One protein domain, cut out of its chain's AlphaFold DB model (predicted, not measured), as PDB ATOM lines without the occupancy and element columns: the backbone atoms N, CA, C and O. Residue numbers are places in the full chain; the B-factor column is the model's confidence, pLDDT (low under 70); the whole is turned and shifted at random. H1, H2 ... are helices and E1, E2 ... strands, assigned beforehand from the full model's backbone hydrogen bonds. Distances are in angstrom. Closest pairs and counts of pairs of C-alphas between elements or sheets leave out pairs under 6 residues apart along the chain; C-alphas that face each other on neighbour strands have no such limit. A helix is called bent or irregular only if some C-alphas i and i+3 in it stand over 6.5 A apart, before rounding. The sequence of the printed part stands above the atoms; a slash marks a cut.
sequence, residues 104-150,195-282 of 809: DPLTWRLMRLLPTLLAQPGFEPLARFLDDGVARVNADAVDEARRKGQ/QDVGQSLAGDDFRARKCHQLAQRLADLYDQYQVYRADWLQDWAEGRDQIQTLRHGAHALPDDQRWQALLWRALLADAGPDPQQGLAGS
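This is residues 104 to 150 and 195 to 282 of the 809 residues of the protein "RecBCD enzyme subunit RecC" of Comamonadaceae bacterium (UniProt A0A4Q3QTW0). Two long helices, H2 and H3, cross while running opposite ways and make the long axis of the domain; H1 crosses H3 nearer its middle. At the far end of H3 a head is formed by the helices H4, H5 and H6, with a small hairpin of strands, E1 and E2, at its edge. The printed part has 135 residues with six named helices and two named strands, in the order H1 H2 H3 H4 E1 E2 H5 H6; the sheet E1 - E2 is antiparallel and the class is mostly helix. The whole is loose, with a radius of gyration of the C-alphas of 18.3 A, and elongated, spanning 61 by 33 by 26 A.

Find C-alpha 104 at (-33.936, -46.536, -27.980), where H1 begins, residues 104 to 117; it is irregular, but only just, with C-alphas 112 and 115 6.7 A apart. Next come H2, residues 124 to 150, 39.7 A long, and H3, residues 195 to 228, 48.4 A long, starting at C-alpha 195 at (-13.330, -32.662, -2.174). Then read H4, residues 230 to 237, 10.4 A; E1, residues 242 to 245, 9.9 A; and E2, residues 249 to 252, 10.1 A. H5, residues 255 to 271, 25.5 A, is irregular, with C-alphas 256 and 259 7.2 A apart. H6, residues 275 to 281, 9.7 A, ends at C-alpha 281 at (-47.068, -41.998, -35.280).

Look first at H1, which touches residues 211 to 219 of H3 at a steep tilt of 58 degrees, closest at the C-alphas of Thr 107 and Ala 215, 5.1 A. H2 touches H3 at a steep tilt of 39 degrees, opposite ways, closest at the C-alphas of Val 134 and Gly 203, 6.0 A. H3 and H4 touch only at the corner, and only just, with 3 pairs of C-alphas within 8 A. H4 touches H5, about perpendicular at 83 degrees, closest at the C-alphas of Trp 236 and Ala 261, 5.1 A. H5 touches H6, closest at the C-alphas of Leu 268 and Gly 278, 4.9 A. In the hairpin E1 and E2, N 243 and O 251 are within hydrogen-bond range at 2.8 A. Every O i to N i+4 pair is within range in H3, H4 and H6; the counts are 7 of 10 in H1, 20 of 23 in H2 and 10 of 13 in H5.

The C-alphas farthest apart, of Gln 150 and Gly 249, are 61.5 A apart. Residues 151 to 194 are not printed, and C-alphas 150 and 195 are 15.8 A apart across the cut. Of the links printed whole, none is long. The mean pLDDT of the printed part is 75.4; look for values under 70 at residues 132 to 150, 195 to 203, 245 to 248 and 272 to 281.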
ATOM      1  N   ASP A 104     -35.247 -47.199 -27.998       87.88
ATOM      2  CA  ASP A 104     -33.936 -46.536 -27.980       87.88
ATOM      3  C   ASP A 104     -34.055 -45.007 -28.169       87.88
ATOM      4  O   ASP A 104     -33.594 -44.275 -27.290       87.88
ATOM      5  N   PRO A 105     -34.750 -44.476 -29.204       88.06
ATOM      6  CA  PRO A 105     -35.033 -43.037 -29.287       88.06
ATOM      7  C   PRO A 105     -35.819 -42.500 -28.082       88.06
ATOM      8  O   PRO A 105     -35.561 -41.390 -27.612       88.06
ATOM      9  N   LEU A 106     -36.762 -43.284 -27.552       90.12
ATOM     10  CA  LEU A 106     -37.576 -42.886 -26.406       90.12
ATOM     11  C   LEU A 106     -36.732 -42.696 -25.140       90.12
ATOM     12  O   LEU A 106     -36.976 -41.757 -24.385       90.12
ATOM     13  N   THR A 107     -35.703 -43.523 -24.940       92.56
ATOM     14  CA  THR A 107     -34.754 -43.379 -23.825       92.56
ATOM     15  C   THR A 107     -34.077 -42.005 -23.853       92.56
ATOM     16  O   THR A 107     -34.056 -41.302 -22.844       92.56
ATOM     17  N   TRP A 108     -33.577 -41.568 -25.012       93.00
ATOM     18  CA  TRP A 108     -32.910 -40.263 -25.145       93.00
ATOM     19  C   TRP A 108     -33.876 -39.087 -25.073       93.00
ATOM     20  O   TRP A 108     -33.550 -38.033 -24.527       93.00
ATOM     21  N   ARG A 109     -35.103 -39.272 -25.562       92.38
ATOM     22  CA  ARG A 109     -36.166 -38.276 -25.424       92.38
ATOM     23  C   ARG A 109     -36.521 -38.071 -23.953       92.38
ATOM     24  O   ARG A 109     -36.631 -36.938 -23.497       92.38
ATOM     25  N   LEU A 110     -36.616 -39.159 -23.190       91.88
ATOM     26  CA  LEU A 110     -36.808 -39.119 -21.743       91.88
ATOM     27  C   LEU A 110     -35.618 -38.478 -21.021       91.88
ATOM     28  O   LEU A 110     -35.847 -37.674 -20.124       91.88
ATOM     29  N   MET A 111     -34.376 -38.744 -21.439       93.12
ATOM     30  CA  MET A 111     -33.191 -38.061 -20.896       93.12
ATOM     31  C   MET A 111     -33.268 -36.536 -21.047       93.12
ATOM     32  O   MET A 111     -32.910 -35.824 -20.113       93.12
ATOM     33  N   ARG A 112     -33.784 -36.033 -22.178       92.88
ATOM     34  CA  ARG A 112     -34.000 -34.592 -22.402       92.88
ATOM     35  C   ARG A 112     -35.181 -34.036 -21.601       92.88
ATOM     36  O   ARG A 112     -35.114 -32.931 -21.071       92.88
ATOM     37  N   LEU A 113     -36.294 -34.770 -21.547       91.62
ATOM     38  CA  LEU A 113     -37.547 -34.263 -20.981       91.62
ATOM     39  C   LEU A 113     -37.609 -34.372 -19.456       91.62
ATOM     40  O   LEU A 113     -38.077 -33.434 -18.813       91.62
ATOM     41  N   LEU A 114     -37.135 -35.471 -18.862       90.62
ATOM     42  CA  LEU A 114     -37.246 -35.714 -17.419       90.62
ATOM     43  C   LEU A 114     -36.722 -34.539 -16.576       90.62
ATOM     44  O   LEU A 114     -37.483 -34.085 -15.724       90.62
ATOM     45  N   PRO A 115     -35.530 -33.956 -16.819       88.44
ATOM     46  CA  PRO A 115     -35.037 -32.826 -16.024       88.44
ATOM     47  C   PRO A 115     -36.014 -31.644 -15.939       88.44
ATOM     48  O   PRO A 115     -36.129 -31.015 -14.891       88.44
ATOM     49  N   THR A 116     -36.755 -31.368 -17.016       90.06
ATOM     50  CA  THR A 116     -37.743 -30.275 -17.062       90.06
ATOM     51  C   THR A 116     -39.107 -30.682 -16.503       90.06
ATOM     52  O   THR A 116     -39.783 -29.867 -15.872       90.06
ATOM     53  N   LEU A 117     -39.515 -31.940 -16.690       89.44
ATOM     54  CA  LEU A 117     -40.783 -32.477 -16.190       89.44
ATOM     55  C   LEU A 117     -40.789 -32.673 -14.673       89.44
ATOM     56  O   LEU A 117     -41.820 -32.477 -14.042       89.44
ATOM     57  N   LEU A 118     -39.646 -33.009 -14.072       88.38
ATOM     58  CA  LEU A 118     -39.538 -33.249 -12.628       88.38
ATOM     59  C   LEU A 118     -39.868 -32.014 -11.776       88.38
ATOM     60  O   LEU A 118     -40.234 -32.164 -10.614       88.38
ATOM     61  N   ALA A 119     -39.767 -30.809 -12.346       86.62
ATOM     62  CA  ALA A 119     -40.152 -29.561 -11.689       86.62
ATOM     63  C   ALA A 119     -41.665 -29.266 -11.763       86.62
ATOM     64  O   ALA A 119     -42.135 -28.302 -11.159       86.62
ATOM     65  N   GLN A 120     -42.431 -30.054 -12.525       89.06
ATOM     66  CA  GLN A 120     -43.866 -29.854 -12.728       89.06
ATOM     67  C   GLN A 120     -44.697 -30.630 -11.694       89.06
ATOM     68  O   GLN A 120     -44.286 -31.707 -11.251       89.06
ATOM     69  N   PRO A 121     -45.894 -30.129 -11.331       85.94
ATOM     70  CA  PRO A 121     -46.783 -30.836 -10.417       85.94
ATOM     71  C   PRO A 121     -47.204 -32.196 -10.986       85.94
ATOM     72  O   PRO A 121     -47.515 -32.318 -12.172       85.94
ATOM     73  N   GLY A 122     -47.243 -33.214 -10.127       82.88
ATOM     74  CA  GLY A 122     -47.576 -34.596 -10.480       82.88
ATOM     75  C   GLY A 122     -46.368 -35.500 -10.742       82.88
ATOM     76  O   GLY A 122     -46.554 -36.709 -10.835       82.88
ATOM     77  N   PHE A 123     -45.145 -34.962 -10.836       87.44
ATOM     78  CA  PHE A 123     -43.900 -35.731 -11.020       87.44
ATOM     79  C   PHE A 123     -43.103 -35.939  -9.717       87.44
ATOM     80  O   PHE A 123     -41.993 -36.480  -9.738       87.44
ATOM     81  N   GLU A 124     -43.665 -35.575  -8.563       85.44
ATOM     82  CA  GLU A 124     -43.007 -35.648  -7.253       85.44
ATOM     83  C   GLU A 124     -42.492 -37.053  -6.884       85.44
ATOM     84  O   GLU A 124     -41.452 -37.129  -6.223       85.44
ATOM     85  N   PRO A 125     -43.161 -38.171  -7.253       82.06
ATOM     86  CA  PRO A 125     -42.618 -39.510  -7.013       82.06
ATOM     87  C   PRO A 125     -41.299 -39.765  -7.756       82.06
ATOM     88  O   PRO A 125     -40.375 -40.345  -7.186       82.06
ATOM     89  N   LEU A 126     -41.185 -39.300  -9.005       83.06
ATOM     90  CA  LEU A 126     -39.973 -39.465  -9.810       83.06
ATOM     91  C   LEU A 126     -38.842 -38.548  -9.327       83.06
ATOM     92  O   LEU A 126     -37.688 -38.976  -9.299       83.06
ATOM     93  N   ALA A 127     -39.171 -37.327  -8.894       84.06
ATOM     94  CA  ALA A 127     -38.200 -36.393  -8.317       84.06
ATOM     95  C   ALA A 127     -37.568 -36.971  -7.044       84.06
ATOM     96  O   ALA A 127     -36.349 -37.121  -6.975       84.06
ATOM     97  N   ARG A 128     -38.407 -37.437  -6.104       81.88
ATOM     98  CA  ARG A 128     -37.957 -38.124  -4.882       81.88
ATOM     99  C   ARG A 128     -37.090 -39.339  -5.190       81.88
ATOM    100  O   ARG A 128     -36.026 -39.496  -4.599       81.88
ATOM    101  N   PHE A 129     -37.501 -40.163  -6.158       78.56
ATOM    102  CA  PHE A 129     -36.714 -41.327  -6.553       78.56
ATOM    103  C   PHE A 129     -35.304 -40.939  -6.993       78.56
ATOM    104  O   PHE A 129     -34.367 -41.634  -6.611       78.56
ATOM    105  N   LEU A 130     -35.118 -39.875  -7.779       80.25
ATOM    106  CA  LEU A 130     -33.789 -39.449  -8.221       80.25
ATOM    107  C   LEU A 130     -32.965 -38.871  -7.063       80.25
ATOM    108  O   LEU A 130     -31.842 -39.341  -6.852       80.25
ATOM    109  N   ASP A 131     -33.547 -37.965  -6.278       78.19
ATOM    110  CA  ASP A 131     -32.860 -37.240  -5.202       78.19
ATOM    111  C   ASP A 131     -32.418 -38.161  -4.043       78.19
ATOM    112  O   ASP A 131     -31.275 -38.069  -3.587       78.19
ATOM    113  N   ASP A 132     -33.239 -39.146  -3.646       69.81
ATOM    114  CA  ASP A 132     -32.911 -40.118  -2.581       69.81
ATOM    115  C   ASP A 132     -31.653 -40.952  -2.893       69.81
ATOM    116  O   ASP A 132     -30.980 -41.467  -1.997       69.81
ATOM    117  N   GLY A 133     -31.325 -41.120  -4.178       61.47
ATOM    118  CA  GLY A 133     -30.099 -41.815  -4.576       61.47
ATOM    119  C   GLY A 133     -28.857 -40.967  -4.394       61.47
ATOM    120  O   GLY A 133     -27.848 -41.475  -3.919       61.47
ATOM    121  N   VAL A 134     -28.938 -39.695  -4.788       61.09
ATOM    122  CA  VAL A 134     -27.802 -38.768  -4.736       61.09
ATOM    123  C   VAL A 134     -27.398 -38.532  -3.279       61.09
ATOM    124  O   VAL A 134     -26.221 -38.612  -2.947       61.09
ATOM    125  N   ALA A 135     -28.378 -38.369  -2.381       57.75
ATOM    126  CA  ALA A 135     -28.123 -38.197  -0.950       57.75
ATOM    127  C   ALA A 135     -27.393 -39.396  -0.311       57.75
ATOM    128  O   ALA A 135     -26.515 -39.208   0.529       57.75
ATOM    129  N   ARG A 136     -27.726 -40.628  -0.721       59.22
ATOM    130  CA  ARG A 136     -27.058 -41.850  -0.239       59.22
ATOM    131  C   ARG A 136     -25.623 -41.972  -0.742       59.22
ATOM    132  O   ARG A 136     -24.737 -42.256   0.051       59.22
ATOM    133  N   VAL A 137     -25.390 -41.719  -2.030       58.53
ATOM    134  CA  VAL A 137     -24.045 -41.821  -2.618       58.53
ATOM    135  C   VAL A 137     -23.105 -40.770  -2.052       58.53
ATOM    136  O   VAL A 137     -21.964 -41.098  -1.752       58.53
ATOM    137  N   ASN A 138     -23.580 -39.543  -1.833       56.28
ATOM    138  CA  ASN A 138     -22.761 -38.508  -1.206       56.28
ATOM    139  C   ASN A 138     -22.333 -38.914   0.217       56.28
ATOM    140  O   ASN A 138     -21.192 -38.673   0.597       56.28
ATOM    141  N   ALA A 139     -23.201 -39.588   0.981       58.50
ATOM    142  CA  ALA A 139     -22.844 -40.115   2.299       58.50
ATOM    143  C   ALA A 139     -21.826 -41.273   2.217       58.50
ATOM    144  O   ALA A 139     -20.827 -41.263   2.936       58.50
ATOM    145  N   ASP A 140     -22.039 -42.232   1.307       51.53
ATOM    146  CA  ASP A 140     -21.142 -43.382   1.124       51.53
ATOM    147  C   ASP A 140     -19.758 -42.963   0.588       51.53
ATOM    148  O   ASP A 140     -18.738 -43.489   1.032       51.53
ATOM    149  N   ALA A 141     -19.698 -41.989  -0.328       51.59
ATOM    150  CA  ALA A 141     -18.453 -41.477  -0.903       51.59
ATOM    151  C   ALA A 141     -17.579 -40.765   0.142       51.59
ATOM    152  O   ALA A 141     -16.359 -40.942   0.140       51.59
ATOM    153  N   VAL A 142     -18.189 -40.015   1.068       53.31
ATOM    154  CA  VAL A 142     -17.488 -39.380   2.197       53.31
ATOM    155  C   VAL A 142     -16.885 -40.439   3.127       53.31
ATOM    156  O   VAL A 142     -15.715 -40.344   3.513       53.31
ATOM    157  N   ASP A 143     -17.640 -41.495   3.440       51.44
ATOM    158  CA  ASP A 143     -17.155 -42.602   4.269       51.44
ATOM    159  C   ASP A 143     -16.064 -43.433   3.567       51.44
ATOM    160  O   ASP A 143     -15.092 -43.863   4.202       51.44
ATOM    161  N   GLU A 144     -16.181 -43.653   2.256       46.25
ATOM    162  CA  GLU A 144     -15.204 -44.402   1.466       46.25
ATOM    163  C   GLU A 144     -13.899 -43.622   1.263       46.25
ATOM    164  O   GLU A 144     -12.823 -44.202   1.431       46.25
ATOM    165  N   ALA A 145     -13.966 -42.318   0.973       46.00
ATOM    166  CA  ALA A 145     -12.793 -41.446   0.892       46.00
ATOM    167  C   ALA A 145     -12.016 -41.445   2.218       46.00
ATOM    168  O   ALA A 145     -10.795 -41.628   2.229       46.00
ATOM    169  N   ARG A 146     -12.730 -41.377   3.350       49.44
ATOM    170  CA  ARG A 146     -12.138 -41.459   4.692       49.44
ATOM    171  C   ARG A 146     -11.444 -42.801   4.948       49.44
ATOM    172  O   ARG A 146     -10.330 -42.826   5.472       49.44
ATOM    173  N   ARG A 147     -12.062 -43.921   4.552       50.78
ATOM    174  CA  ARG A 147     -11.467 -45.268   4.683       50.78
ATOM    175  C   ARG A 147     -10.269 -45.475   3.755       50.78
ATOM    176  O   ARG A 147      -9.277 -46.068   4.173       50.78
ATOM    177  N   LYS A 148     -10.344 -45.000   2.508       44.12
ATOM    178  CA  LYS A 148      -9.258 -45.104   1.520       44.12
ATOM    179  C   LYS A 148      -8.049 -44.265   1.926       44.12
ATOM    180  O   LYS A 148      -6.942 -44.786   1.857       44.12
ATOM    181  N   GLY A 149      -8.250 -43.040   2.417       41.44
ATOM    182  CA  GLY A 149      -7.169 -42.207   2.954       41.44
ATOM    183  C   GLY A 149      -6.450 -42.873   4.132       41.44
ATOM    184  O   GLY A 149      -5.225 -42.947   4.149       41.44
ATOM    185  N   GLN A 150      -7.205 -43.469   5.064       44.50
ATOM    186  CA  GLN A 150      -6.634 -44.212   6.197       44.50
ATOM    187  C   GLN A 150      -5.862 -45.464   5.765       44.50
ATOM    188  O   GLN A 150      -4.790 -45.736   6.301       44.50
ATOM    189  N   GLN A 195     -12.243 -31.802  -2.638       38.69
ATOM    190  CA  GLN A 195     -13.330 -32.662  -2.174       38.69
ATOM    191  C   GLN A 195     -14.692 -32.107  -2.591       38.69
ATOM    192  O   GLN A 195     -15.507 -32.886  -3.071       38.69
ATOM    193  N   ASP A 196     -14.929 -30.798  -2.499       36.72
ATOM    194  CA  ASP A 196     -16.210 -30.178  -2.877       36.72
ATOM    195  C   ASP A 196     -16.445 -30.244  -4.405       36.72
ATOM    196  O   ASP A 196     -17.535 -30.585  -4.872       36.72
ATOM    197  N   VAL A 197     -15.393 -30.046  -5.215       38.19
ATOM    198  CA  VAL A 197     -15.455 -30.199  -6.685       38.19
ATOM    199  C   VAL A 197     -15.600 -31.670  -7.101       38.19
ATOM    200  O   VAL A 197     -16.417 -31.983  -7.968       38.19
ATOM    201  N   GLY A 198     -14.862 -32.588  -6.467       40.94
ATOM    202  CA  GLY A 198     -14.959 -34.029  -6.725       40.94
ATOM    203  C   GLY A 198     -16.300 -34.636  -6.294       40.94
ATOM    204  O   GLY A 198     -16.850 -35.472  -7.009       40.94
ATOM    205  N   GLN A 199     -16.868 -34.185  -5.170       47.44
ATOM    206  CA  GLN A 199     -18.191 -34.599  -4.682       47.44
ATOM    207  C   GLN A 199     -19.319 -34.055  -5.566       47.44
ATOM    208  O   GLN A 199     -20.265 -34.787  -5.856       47.44
ATOM    209  N   SER A 200     -19.202 -32.813  -6.045       47.97
ATOM    210  CA  SER A 200     -20.161 -32.218  -6.984       47.97
ATOM    211  C   SER A 200     -20.175 -32.961  -8.331       47.97
ATOM    212  O   SER A 200     -21.229 -33.398  -8.791       47.97
ATOM    213  N   LEU A 201     -18.995 -33.236  -8.909       49.00
ATOM    214  CA  LEU A 201     -18.861 -33.990 -10.165       49.00
ATOM    215  C   LEU A 201     -19.310 -35.457 -10.037       49.00
ATOM    216  O   LEU A 201     -19.960 -35.983 -10.943       49.00
ATOM    217  N   ALA A 202     -19.011 -36.122  -8.915       57.28
ATOM    218  CA  ALA A 202     -19.463 -37.490  -8.652       57.28
ATOM    219  C   ALA A 202     -20.985 -37.569  -8.429       57.28
ATOM    220  O   ALA A 202     -21.630 -38.519  -8.883       57.28
ATOM    221  N   GLY A 203     -21.566 -36.563  -7.767       66.56
ATOM    222  CA  GLY A 203     -23.010 -36.430  -7.584       66.56
ATOM    223  C   GLY A 203     -23.749 -36.242  -8.910       66.56
ATOM    224  O   GLY A 203     -24.764 -36.906  -9.146       66.56
ATOM    225  N   ASP A 204     -23.210 -35.408  -9.803       70.00
ATOM    226  CA  ASP A 204     -23.774 -35.155 -11.131       70.00
ATOM    227  C   ASP A 204     -23.650 -36.367 -12.066       70.00
ATOM    228  O   ASP A 204     -24.634 -36.737 -12.717       70.00
ATOM    229  N   ASP A 205     -22.502 -37.059 -12.086       77.38
ATOM    230  CA  ASP A 205     -22.336 -38.307 -12.847       77.38
ATOM    231  C   ASP A 205     -23.300 -39.395 -12.350       77.38
ATOM    232  O   ASP A 205     -24.026 -40.020 -13.130       77.38
ATOM    233  N   PHE A 206     -23.398 -39.584 -11.030       78.62
ATOM    234  CA  PHE A 206     -24.340 -40.540 -10.455       78.62
ATOM    235  C   PHE A 206     -25.795 -40.193 -10.799       78.62
ATOM    236  O   PHE A 206     -26.575 -41.075 -11.183       78.62
ATOM    237  N   ARG A 207     -26.171 -38.912 -10.706       83.44
ATOM    238  CA  ARG A 207     -27.509 -38.440 -11.073       83.44
ATOM    239  C   ARG A 207     -27.800 -38.695 -12.550       83.44
ATOM    240  O   ARG A 207     -28.876 -39.208 -12.861       83.44
ATOM    241  N   ALA A 208     -26.857 -38.406 -13.444       85.75
ATOM    242  CA  ALA A 208     -26.986 -38.656 -14.878       85.75
ATOM    243  C   ALA A 208     -27.143 -40.154 -15.186       85.75
ATOM    244  O   ALA A 208     -28.045 -40.539 -15.934       85.75
ATOM    245  N   ARG A 209     -26.347 -41.020 -14.545       86.31
ATOM    246  CA  ARG A 209     -26.474 -42.484 -14.656       86.31
ATOM    247  C   ARG A 209     -27.834 -42.980 -14.188       86.31
ATOM    248  O   ARG A 209     -28.472 -43.779 -14.871       86.31
ATOM    249  N   LYS A 210     -28.307 -42.496 -13.040       85.00
ATOM    250  CA  LYS A 210     -29.609 -42.883 -12.490       85.00
ATOM    251  C   LYS A 210     -30.765 -42.378 -13.353       85.00
ATOM    252  O   LYS A 210     -31.729 -43.113 -13.560       85.00
ATOM    253  N   CYS A 211     -30.652 -41.163 -13.891       89.06
ATOM    254  CA  CYS A 211     -31.597 -40.614 -14.861       89.06
ATOM    255  C   CYS A 211     -31.650 -41.484 -16.122       89.06
ATOM    256  O   CYS A 211     -32.736 -41.873 -16.541       89.06
ATOM    257  N   HIS A 212     -30.497 -41.891 -16.658       90.56
ATOM    258  CA  HIS A 212     -30.417 -42.787 -17.811       90.56
ATOM    259  C   HIS A 212     -31.050 -44.154 -17.535       90.56
ATOM    260  O   HIS A 212     -31.868 -44.619 -18.325       90.56
ATOM    261  N   GLN A 213     -30.766 -44.770 -16.386       86.31
ATOM    262  CA  GLN A 213     -31.399 -46.036 -15.994       86.31
ATOM    263  C   GLN A 213     -32.918 -45.901 -15.824       86.31
ATOM    264  O   GLN A 213     -33.669 -46.796 -16.217       86.31
ATOM    265  N   LEU A 214     -33.389 -44.791 -15.246       87.00
ATOM    266  CA  LEU A 214     -34.815 -44.497 -15.140       87.00
ATOM    267  C   LEU A 214     -35.435 -44.322 -16.533       87.00
ATOM    268  O   LEU A 214     -36.449 -44.948 -16.822       87.00
ATOM    269  N   ALA A 215     -34.805 -43.536 -17.405       90.12
ATOM    270  CA  ALA A 215     -35.242 -43.314 -18.777       90.12
ATOM    271  C   ALA A 215     -35.331 -44.627 -19.568       90.12
ATOM    272  O   ALA A 215     -36.333 -44.860 -20.234       90.12
ATOM    273  N   GLN A 216     -34.347 -45.522 -19.430       86.94
ATOM    274  CA  GLN A 216     -34.371 -46.853 -20.044       86.94
ATOM    275  C   GLN A 216     -35.542 -47.699 -19.536       86.94
ATOM    276  O   GLN A 216     -36.284 -48.262 -20.336       86.94
ATOM    277  N   ARG A 217     -35.751 -47.757 -18.212       84.81
ATOM    278  CA  ARG A 217     -36.860 -48.519 -17.610       84.81
ATOM    279  C   ARG A 217     -38.224 -47.976 -18.025       84.81
ATOM    280  O   ARG A 217     -39.139 -48.753 -18.281       84.81
ATOM    281  N   LEU A 218     -38.364 -46.655 -18.094       87.06
ATOM    282  CA  LEU A 218     -39.584 -45.999 -18.556       87.06
ATOM    283  C   LEU A 218     -39.813 -46.247 -20.049       87.06
ATOM    284  O   LEU A 218     -40.929 -46.579 -20.436       87.06
ATOM    285  N   ALA A 219     -38.773 -46.153 -20.878       87.12
ATOM    286  CA  ALA A 219     -38.865 -46.477 -22.297       87.12
ATOM    287  C   ALA A 219     -39.277 -47.940 -22.517       87.12
ATOM    288  O   ALA A 219     -40.162 -48.204 -23.327       87.12
ATOM    289  N   ASP A 220     -38.705 -48.871 -21.748       80.75
ATOM    290  CA  ASP A 220     -39.096 -50.283 -21.739       80.75
ATOM    291  C   ASP A 220     -40.565 -50.479 -21.352       80.75
ATOM    292  O   ASP A 220     -41.280 -51.261 -21.980       80.75
ATOM    293  N   LEU A 221     -41.036 -49.753 -20.338       83.44
ATOM    294  CA  LEU A 221     -42.421 -49.817 -19.884       83.44
ATOM    295  C   LEU A 221     -43.395 -49.299 -20.955       83.44
ATOM    296  O   LEU A 221     -44.388 -49.960 -21.254       83.44
ATOM    297  N   TYR A 222     -43.107 -48.153 -21.577       83.31
ATOM    298  CA  TYR A 222     -43.954 -47.606 -22.640       83.31
ATOM    299  C   TYR A 222     -43.894 -48.422 -23.931       83.31
ATOM    300  O   TYR A 222     -44.911 -48.525 -24.614       83.31
ATOM    301  N   ASP A 223     -42.755 -49.025 -24.280       82.88
ATOM    302  CA  ASP A 223     -42.674 -49.974 -25.398       82.88
ATOM    303  C   ASP A 223     -43.581 -51.190 -25.142       82.88
ATOM    304  O   ASP A 223     -44.368 -51.582 -26.008       82.88
ATOM    305  N   GLN A 224     -43.587 -51.715 -23.911       78.75
ATOM    306  CA  GLN A 224     -44.514 -52.777 -23.510       78.75
ATOM    307  C   GLN A 224     -45.974 -52.317 -23.559       78.75
ATOM    308  O   GLN A 224     -46.821 -53.036 -24.097       78.75
ATOM    309  N   TYR A 225     -46.296 -51.127 -23.047       82.31
ATOM    310  CA  TYR A 225     -47.655 -50.587 -23.116       82.31
ATOM    311  C   TYR A 225     -48.127 -50.408 -24.559       82.31
ATOM    312  O   TYR A 225     -49.257 -50.774 -24.869       82.31
ATOM    313  N   GLN A 226     -47.261 -49.954 -25.468       82.62
ATOM    314  CA  GLN A 226     -47.597 -49.810 -26.889       82.62
ATOM    315  C   GLN A 226     -48.037 -51.128 -27.539       82.62
ATOM    316  O   GLN A 226     -48.828 -51.097 -28.478       82.62
ATOM    317  N   VAL A 227     -47.545 -52.270 -27.046       74.50
ATOM    318  CA  VAL A 227     -47.844 -53.604 -27.591       74.50
ATOM    319  C   VAL A 227     -48.982 -54.306 -26.844       74.50
ATOM    320  O   VAL A 227     -49.818 -54.965 -27.464       74.50
ATOM    321  N   TYR A 228     -49.006 -54.209 -25.513       71.25
ATOM    322  CA  TYR A 228     -49.906 -54.993 -24.662       71.25
ATOM    323  C   TYR A 228     -51.072 -54.193 -24.079       71.25
ATOM    324  O   TYR A 228     -52.052 -54.811 -23.659       71.25
ATOM    325  N   ARG A 229     -50.968 -52.861 -24.001       76.75
ATOM    326  CA  ARG A 229     -51.925 -51.959 -23.328       76.75
ATOM    327  C   ARG A 229     -52.141 -50.657 -24.102       76.75
ATOM    328  O   ARG A 229     -52.101 -49.558 -23.550       76.75
ATOM    329  N   ALA A 230     -52.343 -50.773 -25.412       77.50
ATOM    330  CA  ALA A 230     -52.598 -49.617 -26.267       77.50
ATOM    331  C   ALA A 230     -53.874 -48.851 -25.878       77.50
ATOM    332  O   ALA A 230     -53.945 -47.645 -26.079       77.50
ATOM    333  N   ASP A 231     -54.845 -49.542 -25.278       77.38
ATOM    334  CA  ASP A 231     -56.049 -48.974 -24.674       77.38
ATOM    335  C   ASP A 231     -55.724 -47.956 -23.569       77.38
ATOM    336  O   ASP A 231     -56.303 -46.871 -23.552       77.38
ATOM    337  N   TRP A 232     -54.744 -48.247 -22.705       84.44
ATOM    338  CA  TRP A 232     -54.305 -47.307 -21.665       84.44
ATOM    339  C   TRP A 232     -53.679 -46.058 -22.284       84.44
ATOM    340  O   TRP A 232     -54.018 -44.938 -21.914       84.44
ATOM    341  N   LEU A 233     -52.797 -46.244 -23.270       85.00
ATOM    342  CA  LEU A 233     -52.128 -45.134 -23.951       85.00
ATOM    343  C   LEU A 233     -53.114 -44.240 -24.714       85.00
ATOM    344  O   LEU A 233     -52.918 -43.024 -24.756       85.00
ATOM    345  N   GLN A 234     -54.167 -44.825 -25.289       83.50
ATOM    346  CA  GLN A 234     -55.250 -44.094 -25.943       83.50
ATOM    347  C   GLN A 234     -56.040 -43.255 -24.928       83.50
ATOM    348  O   GLN A 234     -56.213 -42.052 -25.127       83.50
ATOM    349  N   ASP A 235     -56.465 -43.860 -23.813       86.38
ATOM    350  CA  ASP A 235     -57.178 -43.154 -22.744       86.38
ATOM    351  C   ASP A 235     -56.344 -41.984 -22.196       86.38
ATOM    352  O   ASP A 235     -56.837 -40.856 -22.094       86.38
ATOM    353  N   TRP A 236     -55.055 -42.208 -21.931       88.75
ATOM    354  CA  TRP A 236     -54.153 -41.174 -21.420       88.75
ATOM    355  C   TRP A 236     -53.915 -40.048 -22.425       88.75
ATOM    356  O   TRP A 236     -53.849 -38.884 -22.017       88.75
ATOM    357  N   ALA A 237     -53.815 -40.370 -23.720       85.50
ATOM    358  CA  ALA A 237     -53.685 -39.384 -24.792       85.50
ATOM    359  C   ALA A 237     -54.929 -38.488 -24.908       85.50
ATOM    360  O   ALA A 237     -54.805 -37.293 -25.159       85.50
ATOM    361  N   GLU A 238     -56.117 -39.038 -24.648       85.81
ATOM    362  CA  GLU A 238     -57.390 -38.307 -24.626       85.81
ATOM    363  C   GLU A 238     -57.657 -37.582 -23.290       85.81
ATOM    364  O   GLU A 238     -58.724 -37.003 -23.090       85.81
ATOM    365  N   GLY A 239     -56.690 -37.595 -22.365       87.44
ATOM    366  CA  GLY A 239     -56.785 -36.921 -21.069       87.44
ATOM    367  C   GLY A 239     -57.569 -37.692 -20.003       87.44
ATOM    368  O   GLY A 239     -57.840 -37.142 -18.936       87.44
ATOM    369  N   ARG A 240     -57.926 -38.956 -20.254       89.88
ATOM    370  CA  ARG A 240     -58.556 -39.837 -19.264       89.88
ATOM    371  C   ARG A 240     -57.483 -40.586 -18.480       89.88
ATOM    372  O   ARG A 240     -56.953 -41.584 -18.953       89.88
ATOM    373  N   ASP A 241     -57.186 -40.137 -17.262       89.00
ATOM    374  CA  ASP A 241     -56.232 -40.792 -16.349       89.00
ATOM    375  C   ASP A 241     -56.833 -42.078 -15.736       89.00
ATOM    376  O   ASP A 241     -57.115 -42.149 -14.539       89.00
ATOM    377  N   GLN A 242     -57.070 -43.096 -16.562       87.19
ATOM    378  CA  GLN A 242     -57.668 -44.368 -16.160       87.19
ATOM    379  C   GLN A 242     -56.913 -45.553 -16.761       87.19
ATOM    380  O   GLN A 242     -56.207 -45.420 -17.759       87.19
ATOM    381  N   ILE A 243     -57.076 -46.721 -16.156       80.62
ATOM    382  CA  ILE A 243     -56.595 -47.993 -16.684       80.62
ATOM    383  C   ILE A 243     -57.767 -48.955 -16.817       80.62
ATOM    384  O   ILE A 243     -58.672 -49.001 -15.981       80.62
ATOM    385  N   GLN A 244     -57.760 -49.727 -17.897       72.12
ATOM    386  CA  GLN A 244     -58.765 -50.751 -18.132       72.12
ATOM    387  C   GLN A 244     -58.207 -52.101 -17.701       72.12
ATOM    388  O   GLN A 244     -57.121 -52.515 -18.112       72.12
ATOM    389  N   THR A 245     -58.948 -52.801 -16.849       66.69
ATOM    390  CA  THR A 245     -58.653 -54.195 -16.518       66.69
ATOM    391  C   THR A 245     -59.801 -55.079 -16.939       66.69
ATOM    392  O   THR A 245     -60.968 -54.711 -16.824       66.69
ATOM    393  N   LEU A 246     -59.463 -56.297 -17.359       56.50
ATOM    394  CA  LEU A 246     -60.457 -57.299 -17.730       56.50
ATOM    395  C   LEU A 246     -61.431 -57.601 -16.571       56.50
ATOM    396  O   LEU A 246     -62.598 -57.865 -16.826       56.50
ATOM    397  N   ARG A 247     -60.975 -57.534 -15.305       55.69
ATOM    398  CA  ARG A 247     -61.782 -57.861 -14.110       55.69
ATOM    399  C   ARG A 247     -62.628 -56.714 -13.565       55.69
ATOM    400  O   ARG A 247     -63.727 -56.969 -13.084       55.69
ATOM    401  N   HIS A 248     -62.128 -55.481 -13.601       59.78
ATOM    402  CA  HIS A 248     -62.766 -54.347 -12.918       59.78
ATOM    403  C   HIS A 248     -63.201 -53.230 -13.873       59.78
ATOM    404  O   HIS A 248     -63.705 -52.205 -13.421       59.78
ATOM    405  N   GLY A 249     -63.036 -53.422 -15.186       76.00
ATOM    406  CA  GLY A 249     -63.320 -52.396 -16.183       76.00
ATOM    407  C   GLY A 249     -62.374 -51.199 -16.060       76.00
ATOM    408  O   GLY A 249     -61.230 -51.329 -15.602       76.00
ATOM    409  N   ALA A 250     -62.852 -50.034 -16.497       81.69
ATOM    410  CA  ALA A 250     -62.125 -48.776 -16.388       81.69
ATOM    411  C   ALA A 250     -62.148 -48.258 -14.942       81.69
ATOM    412  O   ALA A 250     -63.213 -48.082 -14.352       81.69
ATOM    413  N   HIS A 251     -60.969 -47.990 -14.387       83.25
ATOM    414  CA  HIS A 251     -60.799 -47.386 -13.067       83.25
ATOM    415  C   HIS A 251     -59.725 -46.302 -13.123       83.25
ATOM    416  O   HIS A 251     -58.765 -46.403 -13.886       83.25
ATOM    417  N   ALA A 252     -59.914 -45.243 -12.337       86.69
ATOM    418  CA  ALA A 252     -58.990 -44.117 -12.298       86.69
ATOM    419  C   ALA A 252     -57.606 -44.546 -11.784       86.69
ATOM    420  O   ALA A 252     -57.501 -45.400 -10.900       86.69
ATOM    421  N   LEU A 253     -56.556 -43.932 -12.331       82.06
ATOM    422  CA  LEU A 253     -55.189 -44.116 -11.854       82.06
ATOM    423  C   LEU A 253     -55.046 -43.573 -10.421       82.06
ATOM    424  O   LEU A 253     -55.470 -42.443 -10.162       82.06
ATOM    425  N   PRO A 254     -54.409 -44.329  -9.509       79.00
ATOM    426  CA  PRO A 254     -53.967 -43.812  -8.218       79.00
ATOM    427  C   PRO A 254     -53.094 -42.558  -8.366       79.00
ATOM    428  O   PRO A 254     -52.316 -42.458  -9.318       79.00
ATOM    429  N   ASP A 255     -53.195 -41.610  -7.427       77.56
ATOM    430  CA  ASP A 255     -52.495 -40.316  -7.508       77.56
ATOM    431  C   ASP A 255     -50.968 -40.456  -7.636       77.56
ATOM    432  O   ASP A 255     -50.331 -39.692  -8.358       77.56
ATOM    433  N   ASP A 256     -50.381 -41.481  -7.014       74.31
ATOM    434  CA  ASP A 256     -48.958 -41.825  -7.084       74.31
ATOM    435  C   ASP A 256     -48.517 -42.396  -8.443       74.31
ATOM    436  O   ASP A 256     -47.318 -42.510  -8.699       74.31
ATOM    437  N   GLN A 257     -49.459 -42.729  -9.331       79.81
ATOM    438  CA  GLN A 257     -49.213 -43.299 -10.661       79.81
ATOM    439  C   GLN A 257     -49.650 -42.379 -11.808       79.81
ATOM    440  O   GLN A 257     -49.338 -42.656 -12.968       79.81
ATOM    441  N   ARG A 258     -50.313 -41.253 -11.512       84.56
ATOM    442  CA  ARG A 258     -50.775 -40.282 -12.523       84.56
ATOM    443  C   ARG A 258     -49.643 -39.673 -13.349       84.56
ATOM    444  O   ARG A 258     -49.871 -39.283 -14.495       84.56
ATOM    445  N   TRP A 259     -48.418 -39.664 -12.818       86.62
ATOM    446  CA  TRP A 259     -47.220 -39.263 -13.558       86.62
ATOM    447  C   TRP A 259     -47.032 -40.066 -14.853       86.62
ATOM    448  O   TRP A 259     -46.522 -39.513 -15.819       86.62
ATOM    449  N   GLN A 260     -47.484 -41.326 -14.926       87.31
ATOM    450  CA  GLN A 260     -47.381 -42.140 -16.146       87.31
ATOM    451  C   GLN A 260     -48.247 -41.575 -17.282       87.31
ATOM    452  O   GLN A 260     -47.795 -41.454 -18.421       87.31
ATOM    453  N   ALA A 261     -49.486 -41.182 -16.985       88.81
ATOM    454  CA  ALA A 261     -50.370 -40.583 -17.982       88.81
ATOM    455  C   ALA A 261     -49.883 -39.181 -18.394       88.81
ATOM    456  O   ALA A 261     -49.901 -38.833 -19.576       88.81
ATOM    457  N   LEU A 262     -49.389 -38.390 -17.432       89.62
ATOM    458  CA  LEU A 262     -48.807 -37.069 -17.691       89.62
ATOM    459  C   LEU A 262     -47.553 -37.153 -18.565       89.62
ATOM    460  O   LEU A 262     -47.441 -36.423 -19.549       89.62
ATOM    461  N   LEU A 263     -46.644 -38.073 -18.243       90.44
ATOM    462  CA  LEU A 263     -45.423 -38.309 -19.006       90.44
ATOM    463  C   LEU A 263     -45.738 -38.765 -20.431       90.44
ATOM    464  O   LEU A 263     -45.136 -38.261 -21.374       90.44
ATOM    465  N   TRP A 264     -46.723 -39.650 -20.612       89.81
ATOM    466  CA  TRP A 264     -47.162 -40.069 -21.944       89.81
ATOM    467  C   TRP A 264     -47.653 -38.893 -22.792       89.81
ATOM    468  O   TRP A 264     -47.236 -38.734 -23.937       89.81
ATOM    469  N   ARG A 265     -48.483 -38.011 -22.223       89.50
ATOM    470  CA  ARG A 265     -48.941 -36.800 -22.922       89.50
ATOM    471  C   ARG A 265     -47.789 -35.855 -23.266       89.50
ATOM    472  O   ARG A 265     -47.774 -35.309 -24.366       89.50
ATOM    473  N   ALA A 266     -46.819 -35.692 -22.365       89.56
ATOM    474  CA  ALA A 266     -45.623 -34.894 -22.630       89.56
ATOM    475  C   ALA A 266     -44.791 -35.477 -23.786       89.56
ATOM    476  O   ALA A 266     -44.349 -34.734 -24.659       89.56
ATOM    477  N   LEU A 267     -44.644 -36.805 -23.841       89.00
ATOM    478  CA  LEU A 267     -43.972 -37.502 -24.940       89.00
ATOM    479  C   LEU A 267     -44.687 -37.299 -26.282       89.00
ATOM    480  O   LEU A 267     -44.027 -37.060 -27.290       89.00
ATOM    481  N   LEU A 268     -46.023 -37.355 -26.304       86.06
ATOM    482  CA  LEU A 268     -46.811 -37.105 -27.517       86.06
ATOM    483  C   LEU A 268     -46.695 -35.655 -28.001       86.06
ATOM    484  O   LEU A 268     -46.544 -35.433 -29.200       86.06
ATOM    485  N   ALA A 269     -46.731 -34.686 -27.082       85.62
ATOM    486  CA  ALA A 269     -46.578 -33.265 -27.399       85.62
ATOM    487  C   ALA A 269     -45.176 -32.922 -27.936       85.62
ATOM    488  O   ALA A 269     -45.021 -32.020 -28.751       85.62
ATOM    489  N   ASP A 270     -44.151 -33.652 -27.497       85.75
ATOM    490  CA  ASP A 270     -42.780 -33.508 -27.988       85.75
ATOM    491  C   ASP A 270     -42.543 -34.267 -29.314       85.75
ATOM    492  O   ASP A 270     -41.653 -33.923 -30.094       85.75
ATOM    493  N   ALA A 271     -43.333 -35.308 -29.606       75.44
ATOM    494  CA  ALA A 271     -43.251 -36.077 -30.853       75.44
ATOM    495  C   ALA A 271     -43.806 -35.331 -32.077       75.44
ATOM    496  O   ALA A 271     -43.401 -35.631 -33.202       75.44
ATOM    497  N   GLY A 272     -44.689 -34.353 -31.879       68.19
ATOM    498  CA  GLY A 272     -45.213 -33.516 -32.952       68.19
ATOM    499  C   GLY A 272     -46.108 -32.384 -32.439       68.19
ATOM    500  O   GLY A 272     -46.562 -32.425 -31.301       68.19
ATOM    501  N   PRO A 273     -46.403 -31.378 -33.284       57.81
ATOM    502  CA  PRO A 273     -47.174 -30.188 -32.895       57.81
ATOM    503  C   PRO A 273     -48.632 -30.487 -32.508       57.81
ATOM    504  O   PRO A 273     -49.297 -29.633 -31.928       57.81
ATOM    505  N   ASP A 274     -49.129 -31.683 -32.830       60.16
ATOM    506  CA  ASP A 274     -50.466 -32.161 -32.501       60.16
ATOM    507  C   ASP A 274     -50.363 -33.528 -31.791       60.16
ATOM    508  O   ASP A 274     -49.858 -34.486 -32.392       60.16
ATOM    509  N   PRO A 275     -50.846 -33.663 -30.538       59.06
ATOM    510  CA  PRO A 275     -50.848 -34.927 -29.802       59.06
ATOM    511  C   PRO A 275     -51.535 -36.077 -30.551       59.06
ATOM    512  O   PRO A 275     -51.123 -37.228 -30.408       59.06
ATOM    513  N   GLN A 276     -52.541 -35.788 -31.388       59.84
ATOM    514  CA  GLN A 276     -53.194 -36.802 -32.224       59.84
ATOM    515  C   GLN A 276     -52.291 -37.276 -33.366       59.84
ATOM    516  O   GLN A 276     -52.306 -38.460 -33.700       59.84
ATOM    517  N   GLN A 277     -51.448 -36.403 -33.921       63.38
ATOM    518  CA  GLN A 277     -50.430 -36.791 -34.903       63.38
ATOM    519  C   GLN A 277     -49.278 -37.560 -34.243       63.38
ATOM    520  O   GLN A 277     -48.806 -38.547 -34.809       63.38
ATOM    521  N   GLY A 278     -48.884 -37.176 -33.022       64.62
ATOM    522  CA  GLY A 278     -47.929 -37.933 -32.207       64.62
ATOM    523  C   GLY A 278     -48.419 -39.357 -31.924       64.62
ATOM    524  O   GLY A 278     -47.684 -40.326 -32.121       64.62
ATOM    525  N   LEU A 279     -49.697 -39.507 -31.561       67.00
ATOM    526  CA  LEU A 279     -50.316 -40.811 -31.327       67.00
ATOM    527  C   LEU A 279     -50.471 -41.605 -32.629       67.00
ATOM    528  O   LEU A 279     -50.185 -42.800 -32.645       67.00
ATOM    529  N   ALA A 280     -50.834 -40.951 -33.737       65.06
ATOM    530  CA  ALA A 280     -50.905 -41.569 -35.063       65.06
ATOM    531  C   ALA A 280     -49.542 -42.061 -35.586       65.06
ATOM    532  O   ALA A 280     -49.518 -42.916 -36.478       65.06
ATOM    533  N   GLY A 281     -48.436 -41.527 -35.054       69.25
ATOM    534  CA  GLY A 281     -47.068 -41.998 -35.280       69.25
ATOM    535  C   GLY A 281     -46.606 -43.099 -34.315       69.25
ATOM    536  O   GLY A 281     -45.617 -43.771 -34.602       69.25
ATOM    537  N   SER A 282     -47.313 -43.321 -33.199       76.50
ATOM    538  CA  SER A 282     -47.031 -44.417 -32.259       76.50
ATOM    539  C   SER A 282     -47.360 -45.785 -32.860       76.50
ATOM    540  O   SER A 282     -48.175 -45.896 -33.779       76.50
TER     541      SER A 282